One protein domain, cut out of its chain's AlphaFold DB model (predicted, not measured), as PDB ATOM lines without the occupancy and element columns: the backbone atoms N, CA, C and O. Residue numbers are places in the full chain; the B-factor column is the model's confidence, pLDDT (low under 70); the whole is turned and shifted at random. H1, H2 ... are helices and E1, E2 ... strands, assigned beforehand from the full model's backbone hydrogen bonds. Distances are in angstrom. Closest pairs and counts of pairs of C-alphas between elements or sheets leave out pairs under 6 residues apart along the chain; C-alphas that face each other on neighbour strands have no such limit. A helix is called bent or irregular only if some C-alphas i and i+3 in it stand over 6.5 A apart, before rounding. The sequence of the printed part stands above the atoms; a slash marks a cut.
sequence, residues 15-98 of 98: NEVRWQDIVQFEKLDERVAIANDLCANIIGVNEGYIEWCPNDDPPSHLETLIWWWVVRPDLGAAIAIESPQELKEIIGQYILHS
ATOM      1  N   ASN A  15      21.677-168.172  10.598       96.62
ATOM      2  CA  ASN A  15      21.289-167.571  11.877       96.62
ATOM      3  C   ASN A  15      19.898-166.929  11.823       96.62
ATOM      4  O   ASN A  15      19.279-166.742  12.857       96.62
ATOM      5  N   GLU A  16      19.395-166.598  10.635       98.12
ATOM      6  CA  GLU A  16      18.045-166.074  10.433       98.12
ATOM      7  C   GLU A  16      17.285-167.009   9.494       98.12
ATOM      8  O   GLU A  16      17.771-167.343   8.408       98.12
ATOM      9  N   VAL A  17      16.084-167.425   9.894       98.19
ATOM     10  CA  VAL A  17      15.246-168.337   9.109       98.19
ATOM     11  C   VAL A  17      13.854-167.752   8.964       98.19
ATOM     12  O   VAL A  17      13.149-167.521   9.946       98.19
ATOM     13  N   ARG A  18      13.439-167.521   7.717       98.06
ATOM     14  CA  ARG A  18      12.113-166.978   7.409       98.06
ATOM     15  C   ARG A  18      11.035-167.991   7.755       98.06
ATOM     16  O   ARG A  18      11.220-169.182   7.542       98.06
ATOM     17  N   TRP A  19       9.867-167.516   8.174       96.44
ATOM     18  CA  TRP A  19       8.731-168.376   8.540       96.44
ATOM     19  C   TRP A  19       8.356-169.398   7.462       96.44
ATOM     20  O   TRP A  19       8.085-170.552   7.769       96.44
ATOM     21  N   GLN A  20       8.401-168.988   6.194       96.50
ATOM     22  CA  GLN A  20       8.119-169.845   5.035       96.50
ATOM     23  C   GLN A  20       9.106-171.013   4.856       96.50
ATOM     24  O   GLN A  20       8.772-171.986   4.185       96.50
ATOM     25  N   ASP A  21      10.303-170.907   5.434       96.50
ATOM     26  CA  ASP A  21      11.374-171.896   5.317       96.50
ATOM     27  C   ASP A  21      11.433-172.811   6.563       96.50
ATOM     28  O   ASP A  21      12.211-173.767   6.601       96.50
ATOM     29  N   ILE A  22      10.595-172.548   7.575       96.25
ATOM     30  CA  ILE A  22      10.469-173.359   8.790       96.25
ATOM     31  C   ILE A  22       9.516-174.520   8.522       96.25
ATOM     32  O   ILE A  22       8.357-174.339   8.143       96.25
ATOM     33  N   VAL A  23       9.984-175.738   8.783       95.69
ATOM     34  CA  VAL A  23       9.152-176.936   8.653       95.69
ATOM     35  C   VAL A  23       8.175-177.017   9.832       95.69
ATOM     36  O   VAL A  23       8.562-176.791  10.977       95.69
ATOM     37  N   GLN A  24       6.906-177.347   9.557       94.94
ATOM     38  CA  GLN A  24       5.818-177.365  10.553       94.94
ATOM     39  C   GLN A  24       5.697-176.026  11.299       94.94
ATOM     40  O   GLN A  24       5.751-175.966  12.534       94.94
ATOM     41  N   PHE A  25       5.631-174.926  10.544       96.50
ATOM     42  CA  PHE A  25       5.569-173.569  11.088       96.50
ATOM     43  C   PHE A  25       4.397-173.368  12.063       96.50
ATOM     44  O   PHE A  25       4.536-172.665  13.056       96.50
ATOM     45  N   GLU A  26       3.270-174.045  11.852       95.75
ATOM     46  CA  GLU A  26       2.086-173.998  12.717       95.75
ATOM     47  C   GLU A  26       2.331-174.464  14.162       95.75
ATOM     48  O   GLU A  26       1.535-174.155  15.044       95.75
ATOM     49  N   LYS A  27       3.436-175.180  14.410       95.69
ATOM     50  CA  LYS A  27       3.886-175.616  15.743       95.69
ATOM     51  C   LYS A  27       5.154-174.896  16.210       95.69
ATOM     52  O   LYS A  27       5.790-175.329  17.170       95.69
ATOM     53  N   LEU A  28       5.564-173.825  15.527       96.50
ATOM     54  CA  LEU A  28       6.788-173.104  15.866       96.50
ATOM     55  C   LEU A  28       6.746-172.554  17.293       96.50
ATOM     56  O   LEU A  28       7.714-172.739  18.020       96.50
ATOM     57  N   ASP A  29       5.633-171.948  17.705       95.81
ATOM     58  CA  ASP A  29       5.501-171.352  19.042       95.81
ATOM     59  C   ASP A  29       5.738-172.380  20.160       95.81
ATOM     60  O   ASP A  29       6.422-172.090  21.140       95.81
ATOM     61  N   GLU A  30       5.238-173.608  19.986       95.62
ATOM     62  CA  GLU A  30       5.479-174.721  20.910       95.62
ATOM     63  C   GLU A  30       6.972-175.063  20.980       95.62
ATOM     64  O   GLU A  30       7.544-175.158  22.067       95.62
ATOM     65  N   ARG A  31       7.633-175.196  19.823       96.44
ATOM     66  CA  ARG A  31       9.069-175.509  19.768       96.44
ATOM     67  C   ARG A  31       9.928-174.389  20.344       96.44
ATOM     68  O   ARG A  31      10.916-174.683  21.009       96.44
ATOM     69  N   VAL A  32       9.561-173.127  20.128       96.69
ATOM     70  CA  VAL A  32      10.253-171.966  20.708       96.69
ATOM     71  C   VAL A  32      10.099-171.942  22.226       96.69
ATOM     72  O   VAL A  32      11.081-171.701  22.924       96.69
ATOM     73  N   ALA A  33       8.904-172.229  22.748       95.62
ATOM     74  CA  ALA A  33       8.684-172.329  24.188       95.62
ATOM     75  C   ALA A  33       9.569-173.423  24.810       95.62
ATOM     76  O   ALA A  33      10.324-173.148  25.737       95.62
ATOM     77  N   ILE A  34       9.566-174.624  24.222       95.12
ATOM     78  CA  ILE A  34      10.413-175.747  24.649       95.12
ATOM     79  C   ILE A  34      11.905-175.390  24.576       95.12
ATOM     80  O   ILE A  34      12.668-175.693  25.491       95.12
ATOM     81  N   ALA A  35      12.337-174.750  23.487       95.69
ATOM     82  CA  ALA A  35      13.723-174.335  23.310       95.69
ATOM     83  C   ALA A  35      14.161-173.360  24.409       95.69
ATOM     84  O   ALA A  35      15.236-173.533  24.978       95.69
ATOM     85  N   ASN A  36      13.308-172.387  24.740       93.94
ATOM     86  CA  ASN A  36      13.570-171.405  25.788       93.94
ATOM     87  C   ASN A  36      13.524-171.997  27.206       93.94
ATOM     88  O   ASN A  36      14.221-171.488  28.082       93.94
ATOM     89  N   ASP A  37      12.762-173.070  27.434       93.62
ATOM     90  CA  ASP A  37      12.786-173.814  28.701       93.62
ATOM     91  C   ASP A  37      14.114-174.568  28.894       93.62
ATOM     92  O   ASP A  37      14.625-174.645  30.012       93.62
ATOM     93  N   LEU A  38      14.700-175.096  27.811       93.75
ATOM     94  CA  LEU A  38      15.989-175.798  27.843       93.75
ATOM     95  C   LEU A  38      17.185-174.847  27.905       93.75
ATOM     96  O   LEU A  38      18.145-175.074  28.641       93.75
ATOM     97  N   CYS A  39      17.161-173.805  27.085       93.88
ATOM     98  CA  CYS A  39      18.198-172.792  27.004       93.88
ATOM     99  C   CYS A  39      17.504-171.440  26.865       93.88
ATOM    100  O   CYS A  39      16.942-171.120  25.821       93.88
ATOM    101  N   ALA A  40      17.525-170.642  27.928       93.88
ATOM    102  CA  ALA A  40      16.796-169.382  27.948       93.88
ATOM    103  C   ALA A  40      17.245-168.448  26.812       93.88
ATOM    104  O   ALA A  40      18.441-168.262  26.597       93.88
ATOM    105  N   ASN A  41      16.268-167.828  26.144       91.56
ATOM    106  CA  ASN A  41      16.440-166.781  25.133       91.56
ATOM    107  C   ASN A  41      17.250-167.178  23.886       91.56
ATOM    108  O   ASN A  41      17.795-166.295  23.225       91.56
ATOM    109  N   ILE A  42      17.309-168.467  23.527       95.88
ATOM    110  CA  ILE A  42      18.107-168.899  22.364       95.88
ATOM    111  C   ILE A  42      17.451-168.641  21.007       95.88
ATOM    112  O   ILE A  42      18.126-168.735  19.979       95.88
ATOM    113  N   ILE A  43      16.150-168.333  20.993       97.31
ATOM    114  CA  ILE A  43      15.401-168.006  19.777       97.31
ATOM    115  C   ILE A  43      14.849-166.584  19.869       97.31
ATOM    116  O   ILE A  43      13.954-166.307  20.672       97.31
ATOM    117  N   GLY A  44      15.328-165.703  18.994       96.75
ATOM    118  CA  GLY A  44      14.682-164.429  18.706       96.75
ATOM    119  C   GLY A  44      13.494-164.642  17.769       96.75
ATOM    120  O   GLY A  44      13.628-165.276  16.724       96.75
ATOM    121  N   VAL A  45      12.316-164.126  18.120       95.81
ATOM    122  CA  VAL A  45      11.133-164.158  17.245       95.81
ATOM    123  C   VAL A  45      10.893-162.753  16.709       95.81
ATOM    124  O   VAL A  45      10.571-161.843  17.471       95.81
ATOM    125  N   ASN A  46      11.053-162.588  15.398       96.62
ATOM    126  CA  ASN A  46      10.949-161.310  14.700       96.62
ATOM    127  C   ASN A  46       9.809-161.347  13.665       96.62
ATOM    128  O   ASN A  46       9.225-162.395  13.375       96.62
ATOM    129  N   GLU A  47       9.473-160.197  13.075       95.56
ATOM    130  CA  GLU A  47       8.455-160.131  12.020       95.56
ATOM    131  C   GLU A  47       8.924-160.874  10.756       95.56
ATOM    132  O   GLU A  47       9.788-160.406  10.015       95.56
ATOM    133  N   GLY A  48       8.333-162.043  10.490       96.88
ATOM    134  CA  GLY A  48       8.580-162.838   9.284       96.88
ATOM    135  C   GLY A  48       9.746-163.832   9.364       96.88
ATOM    136  O   GLY A  48       9.965-164.572   8.398       96.88
ATOM    137  N   TYR A  49      10.483-163.885  10.477       98.12
ATOM    138  CA  TYR A  49      11.600-164.814  10.675       98.12
ATOM    139  C   TYR A  49      11.867-165.115  12.158       98.12
ATOM    140  O   TYR A  49      11.363-164.432  13.048       98.12
ATOM    141  N   ILE A  50      12.664-166.150  12.412       98.12
ATOM    142  CA  ILE A  50      13.311-166.388  13.705       98.12
ATOM    143  C   ILE A  50      14.821-166.206  13.577       98.12
ATOM    144  O   ILE A  50      15.388-166.405  12.502       98.12
ATOM    145  N   GLU A  51      15.451-165.838  14.678       98.06
ATOM    146  CA  GLU A  51      16.875-165.564  14.799       98.06
ATOM    147  C   GLU A  51      17.505-166.497  15.837       98.06
ATOM    148  O   GLU A  51      16.923-166.764  16.890       98.06
ATOM    149  N   TRP A  52      18.695-167.000  15.534       97.56
ATOM    150  CA  TRP A  52      19.503-167.798  16.438       97.56
ATOM    151  C   TRP A  52      20.305-166.887  17.368       97.56
ATOM    152  O   TRP A  52      21.183-166.147  16.921       97.56
ATOM    153  N   CYS A  53      20.022-166.975  18.666       96.75
ATOM    154  CA  CYS A  53      20.634-166.157  19.709       96.75
ATOM    155  C   CYS A  53      21.372-167.046  20.730       96.75
ATOM    156  O   CYS A  53      20.913-167.170  21.863       96.75
ATOM    157  N   PRO A  54      22.477-167.721  20.360       95.88
ATOM    158  CA  PRO A  54      23.185-168.601  21.287       95.88
ATOM    159  C   PRO A  54      23.682-167.825  22.515       95.88
ATOM    160  O   PRO A  54      24.114-166.676  22.401       95.88
ATOM    161  N   ASN A  55      23.629-168.457  23.686       94.75
ATOM    162  CA  ASN A  55      24.124-167.875  24.931       94.75
ATOM    163  C   ASN A  55      25.655-167.922  25.008       94.75
ATOM    164  O   ASN A  55      26.264-167.015  25.577       94.75
ATOM    165  N   ASP A  56      26.263-168.963  24.431       93.94
ATOM    166  CA  ASP A  56      27.710-169.172  24.414       93.94
ATOM    167  C   ASP A  56      28.350-168.790  23.063       93.94
ATOM    168  O   ASP A  56      27.735-168.901  21.999       93.94
ATOM    169  N   ASP A  57      29.630-168.394  23.103       92.44
ATOM    170  CA  ASP A  57      30.480-168.196  21.920       92.44
ATOM    171  C   ASP A  57      31.817-168.965  22.079       92.44
ATOM    172  O   ASP A  57      32.670-168.563  22.882       92.44
ATOM    173  N   PRO A  58      32.024-170.087  21.358       92.38
ATOM    174  CA  PRO A  58      31.112-170.668  20.372       92.38
ATOM    175  C   PRO A  58      29.875-171.318  21.025       92.38
ATOM    176  O   PRO A  58      29.966-171.759  22.172       92.38
ATOM    177  N   PRO A  59      28.759-171.465  20.283       94.94
ATOM    178  CA  PRO A  59      27.554-172.111  20.788       94.94
ATOM    179  C   PRO A  59      27.831-173.530  21.272       94.94
ATOM    180  O   PRO A  59      28.588-174.288  20.651       94.94
ATOM    181  N   SER A  60      27.169-173.925  22.351       95.25
ATOM    182  CA  SER A  60      27.247-175.294  22.834       95.25
ATOM    183  C   SER A  60      26.622-176.274  21.831       95.25
ATOM    184  O   SER A  60      25.780-175.937  20.985       95.25
ATOM    185  N   HIS A  61      27.014-177.547  21.938       94.25
ATOM    186  CA  HIS A  61      26.429-178.591  21.100       94.25
ATOM    187  C   HIS A  61      24.914-178.715  21.321       94.25
ATOM    188  O   HIS A  61      24.172-178.908  20.365       94.25
ATOM    189  N   LEU A  62      24.455-178.549  22.567       95.75
ATOM    190  CA  LEU A  62      23.035-178.579  22.909       95.75
ATOM    191  C   LEU A  62      22.269-177.445  22.221       95.75
ATOM    192  O   LEU A  62      21.274-177.716  21.556       95.75
ATOM    193  N   GLU A  63      22.750-176.205  22.315       96.62
ATOM    194  CA  GLU A  63      22.111-175.055  21.659       96.62
ATOM    195  C   GLU A  63      22.024-175.241  20.145       96.62
ATOM    196  O   GLU A  63      20.995-174.954  19.538       96.62
ATOM    197  N   THR A  64      23.080-175.791  19.543       96.50
ATOM    198  CA  THR A  64      23.111-176.105  18.111       96.50
ATOM    199  C   THR A  64      22.043-177.140  17.741       96.50
ATOM    200  O   THR A  64      21.303-176.957  16.775       96.50
ATOM    201  N   LEU A  65      21.921-178.220  18.521       96.75
ATOM    202  CA  LEU A  65      20.909-179.257  18.299       96.75
ATOM    203  C   LEU A  65      19.484-178.721  18.485       96.75
ATOM    204  O   LEU A  65      18.597-179.080  17.709       96.75
ATOM    205  N   ILE A  66      19.261-177.853  19.478       97.44
ATOM    206  CA  ILE A  66      17.957-177.222  19.702       97.44
ATOM    207  C   ILE A  66      17.607-176.305  18.528       97.44
ATOM    208  O   ILE A  66      16.511-176.425  17.985       97.44
ATOM    209  N   TRP A  67      18.536-175.451  18.082       97.75
ATOM    210  CA  TRP A  67      18.333-174.583  16.918       97.75
ATOM    211  C   TRP A  67      17.928-175.381  15.674       97.75
ATOM    212  O   TRP A  67      16.912-175.103  15.032       97.75
ATOM    213  N   TRP A  68      18.682-176.439  15.379       97.38
ATOM    214  CA  TRP A  68      18.382-177.346  14.278       97.38
ATOM    215  C   TRP A  68      17.000-177.977  14.391       97.38
ATOM    216  O   TRP A  68      16.281-178.044  13.394       97.38
ATOM    217  N   TRP A  69      16.608-178.419  15.585       97.56
ATOM    218  CA  TRP A  69      15.306-179.043  15.795       97.56
ATOM    219  C   TRP A  69      14.146-178.048  15.676       97.56
ATOM    220  O   TRP A  69      13.120-178.387  15.087       97.56
ATOM    221  N   VAL A  70      14.310-176.813  16.157       97.62
ATOM    222  CA  VAL A  70      13.298-175.753  16.023       97.62
ATOM    223  C   VAL A  70      12.978-175.486  14.547       97.62
ATOM    224  O   VAL A  70      11.800-175.367  14.188       97.62
ATOM    225  N   VAL A  71      14.006-175.444  13.692       97.81
ATOM    226  CA  VAL A  71      13.878-175.152  12.253       97.81
ATOM    227  C   VAL A  71      13.469-176.382  11.431       97.81
ATOM    228  O   VAL A  71      12.639-176.276  10.523       97.81
ATOM    229  N   ARG A  72      14.048-177.552  11.728       96.62
ATOM    230  CA  ARG A  72      13.861-178.821  11.003       96.62
ATOM    231  C   ARG A  72      13.378-179.943  11.929       96.62
ATOM    232  O   ARG A  72      14.080-180.948  12.098       96.62
ATOM    233  N   PRO A  73      12.166-179.833  12.509       96.31
ATOM    234  CA  PRO A  73      11.616-180.879  13.373       96.31
ATOM    235  C   PRO A  73      11.423-182.218  12.644       96.31
ATOM    236  O   PRO A  73      11.459-183.272  13.276       96.31
ATOM    237  N   ASP A  74      11.295-182.207  11.313       95.38
ATOM    238  CA  ASP A  74      11.249-183.406  10.467       95.38
ATOM    239  C   ASP A  74      12.530-184.253  10.542       95.38
ATOM    240  O   ASP A  74      12.488-185.469  10.357       95.38
ATOM    241  N   LEU A  75      13.666-183.631  10.870       95.62
ATOM    242  CA  LEU A  75      14.945-184.305  11.095       95.62
ATOM    243  C   LEU A  75      15.157-184.677  12.571       95.62
ATOM    244  O   LEU A  75      16.234-185.153  12.938       95.62
ATOM    245  N   GLY A  76      14.132-184.514  13.414       94.69
ATOM    246  CA  GLY A  76      14.192-184.722  14.859       94.69
ATOM    247  C   GLY A  76      14.768-186.078  15.255       94.69
ATOM    248  O   GLY A  76      15.628-186.137  16.124       94.69
ATOM    249  N   ALA A  77      14.404-187.169  14.575       93.50
ATOM    250  CA  ALA A  77      14.950-188.492  14.890       93.50
ATOM    251  C   ALA A  77      16.481-188.566  14.713       93.50
ATOM    252  O   ALA A  77      17.164-189.222  15.496       93.50
ATOM    253  N   ALA A  78      17.029-187.880  13.705       94.06
ATOM    254  CA  ALA A  78      18.469-187.829  13.470       94.06
ATOM    255  C   ALA A  78      19.175-186.944  14.506       94.06
ATOM    256  O   ALA A  78      20.203-187.346  15.050       94.06
ATOM    257  N   ILE A  79      18.590-185.785  14.820       94.94
ATOM    258  CA  ILE A  79      19.075-184.865  15.861       94.94
ATOM    259  C   ILE A  79      19.080-185.568  17.224       94.94
ATOM    260  O   ILE A  79      20.064-185.508  17.963       94.94
ATOM    261  N   ALA A  80      18.016-186.315  17.527       94.31
ATOM    262  CA  ALA A  80      17.868-187.056  18.766       94.31
ATOM    263  C   ALA A  80      19.012-188.052  18.969       94.31
ATOM    264  O   ALA A  80      19.454-188.194  20.093       94.31
ATOM    265  N   ILE A  81      19.566-188.702  17.940       92.44
ATOM    266  CA  ILE A  81      20.658-189.684  18.119       92.44
ATOM    267  C   ILE A  81      21.874-189.078  18.845       92.44
ATOM    268  O   ILE A  81      22.429-189.722  19.741       92.44
ATOM    269  N   GLU A  82      22.243-187.846  18.495       89.00
ATOM    270  CA  GLU A  82      23.393-187.116  19.060       89.00
ATOM    271  C   GLU A  82      23.021-186.293  20.306       89.00
ATOM    272  O   GLU A  82      23.888-185.768  21.001       89.00
ATOM    273  N   SER A  83      21.729-186.195  20.623       92.94
ATOM    274  CA  SER A  83      21.228-185.350  21.705       92.94
ATOM    275  C   SER A  83      21.440-185.960  23.100       92.94
ATOM    276  O   SER A  83      21.458-187.190  23.263       92.94
ATOM    277  N   PRO A  84      21.555-185.127  24.151       94.25
ATOM    278  CA  PRO A  84      21.441-185.603  25.526       94.25
ATOM    279  C   PRO A  84      20.046-186.188  25.792       94.25
ATOM    280  O   PRO A  84      19.100-185.953  25.039       94.25
ATOM    281  N   GLN A  85      19.926-186.975  26.863       94.50
ATOM    282  CA  GLN A  85      18.710-187.739  27.173       94.50
ATOM    283  C   GLN A  85      17.454-186.860  27.275       94.50
ATOM    284  O   GLN A  85      16.414-187.221  26.738       94.50
ATOM    285  N   GLU A  86      17.569-185.692  27.899       94.38
ATOM    286  CA  GLU A  86      16.459-184.747  28.054       94.38
ATOM    287  C   GLU A  86      15.910-184.268  26.699       94.38
ATOM    288  O   GLU A  86      14.721-184.405  26.418       94.38
ATOM    289  N   LEU A  87      16.785-183.812  25.794       94.69
ATOM    290  CA  LEU A  87      16.375-183.391  24.453       94.69
ATOM    291  C   LEU A  87      15.853-184.573  23.612       94.69
ATOM    292  O   LEU A  87      14.899-184.411  22.855       94.69
ATOM    293  N   LYS A  88      16.414-185.781  23.774       96.00
ATOM    294  CA  LYS A  88      15.881-187.006  23.142       96.00
ATOM    295  C   LYS A  88      14.428-187.258  23.525       96.00
ATOM    296  O   LYS A  88      13.622-187.587  22.657       96.00
ATOM    297  N   GLU A  89      14.107-187.133  24.809       95.75
ATOM    298  CA  GLU A  89      12.756-187.351  25.324       95.75
ATOM    299  C   GLU A  89      11.790-186.305  24.781       95.75
ATOM    300  O   GLU A  89      10.731-186.672  24.279       95.75
ATOM    301  N   ILE A  90      12.187-185.034  24.783       95.75
ATOM    302  CA  ILE A  90      11.399-183.928  24.229       95.75
ATOM    303  C   ILE A  90      11.101-184.145  22.744       95.75
ATOM    304  O   ILE A  90       9.939-184.120  22.338       95.75
ATOM    305  N   ILE A  91      12.126-184.426  21.934       95.50
ATOM    306  CA  ILE A  91      11.954-184.693  20.501       95.50
ATOM    307  C   ILE A  91      11.064-185.924  20.292       95.50
ATOM    308  O   ILE A  91      10.190-185.917  19.427       95.50
ATOM    309  N   GLY A  92      11.255-186.978  21.088       94.50
ATOM    310  CA  GLY A  92      10.433-188.183  21.029       94.50
ATOM    311  C   GLY A  92       8.961-187.906  21.339       94.50
ATOM    312  O   GLY A  92       8.089-188.362  20.601       94.50
ATOM    313  N   GLN A  93       8.676-187.129  22.388       93.69
ATOM    314  CA  GLN A  93       7.314-186.721  22.734       93.69
ATOM    315  C   GLN A  93       6.694-185.857  21.641       93.69
ATOM    316  O   GLN A  93       5.552-186.110  21.263       93.69
ATOM    317  N   TYR A  94       7.450-184.903  21.094       93.38
ATOM    318  CA  TYR A  94       6.991-184.079  19.983       93.38
ATOM    319  C   TYR A  94       6.595-184.950  18.788       93.38
ATOM    320  O   TYR A  94       5.470-184.842  18.324       93.38
ATOM    321  N   ILE A  95       7.452-185.889  18.359       91.12
ATOM    322  CA  ILE A  95       7.177-186.791  17.224       91.12
ATOM    323  C   ILE A  95       5.912-187.637  17.443       91.12
ATOM    324  O   ILE A  95       5.149-187.874  16.509       91.12
ATOM    325  N   LEU A  96       5.681-188.120  18.667       90.50
ATOM    326  CA  LEU A  96       4.520-188.961  18.982       90.50
ATOM    327  C   LEU A  96       3.193-188.192  18.983       90.50
ATOM    328  O   LEU A  96       2.146-188.799  18.760       90.50
ATOM    329  N   HIS A  97       3.237-186.886  19.243       82.38
ATOM    330  CA  HIS A  97       2.061-186.015  19.308       82.38
ATOM    331  C   HIS A  97       1.960-185.062  18.105       82.38
ATOM    332  O   HIS A  97       1.039-184.238  18.045       82.38
ATOM    333  N   SER A  98       2.903-185.152  17.159       69.62
ATOM    334  CA  SER A  98       2.995-184.258  16.006       69.62
ATOM    335  C   SER A  98       2.096-184.634  14.839       69.62
ATOM    336  O   SER A  98       1.962-185.838  14.541       69.62
TER     337      SER A  98
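This is residues 15 to 98 of the 98 residues of an uncharacterized protein of Cyanobacteria bacterium UBA11372 (UniProt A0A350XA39). Four helices stand side by side in an up-and-down bundle, and a small three-stranded sheet covers the side of the bundle made by H1 and H2, while H3 and H4 form the side away from the sheet. The printed part has 84 residues with four named helices and three named strands, in the order E1, H1, E2, E3, H2, H3, H4, and its class is mostly helix. The sheet runs E1, E3, E2 and is antiparallel. The whole is compact, with a radius of gyration of the C-alphas of 11.8 A and spans of 31 by 30 by 19 A.

Begin at strand E1, residues 16 to 18, and look across to its antiparallel neighbour E3, residues 49 to 52, where N 17 and O 50 are 2.9 A apart, within hydrogen-bond range. E3 forms a hairpin with E2, residues 43 to 46; N 44 and O 51 are 2.8 A apart, also within range. Helix H1, residues 25 to 38, is on the sheet, its closest C-alphas to E2 being those of Val 32 and Ile 43, 6.6 A apart. E1, H1 and E2 make a split strand-helix-strand unit, two strands running the same way with E3 between them, and its crossover is right-handed. H2, residues 61 to 71, is also on the sheet and lies over E3, at 3 degrees on the local plane. With H1 and H2 on one face, the sheet and helices make two layers. H1 and H2 touch, closest at the C-alphas of Arg 31 and Val 70, 5.7 A, at a shallow tilt of 19 degrees, opposite ways. H3, residues 73 to 82, forms a helical hairpin with H2, closest at the C-alphas of Trp 69 and Gly 76, 5.9 A. H3 forms another with H4, residues 85 to 97, closest at the C-alphas of Ala 80 and Lys 88, 4.8 A. H1 and H4 are near each other; H1 and H3 are apart. Every O i to N i+4 pair is within hydrogen-bond range in H2 and H4, against 8 of 10 in H1 and 3 of 6 in H3.

Find C-alpha 16 at (18.045, -166.074, 10.433), where E1 begins. H1 runs 19.9 A from C-alpha 25 at (5.569, -173.569, 11.088). H2 runs 15.7 A, H3 14.5 A, and H4 18.5 A to C-alpha 97 at (2.061, -186.015, 19.308). H1 and H3 are irregular: C-alphas 26 and 29 are 7.7 A apart, and so are C-alphas 74 and 77.

The C-alphas of Asp 57 and His 97 are the two farthest apart, 33.6 A. The printed part has no cut, and no link is long. Residue 98 alone has a pLDDT under 70.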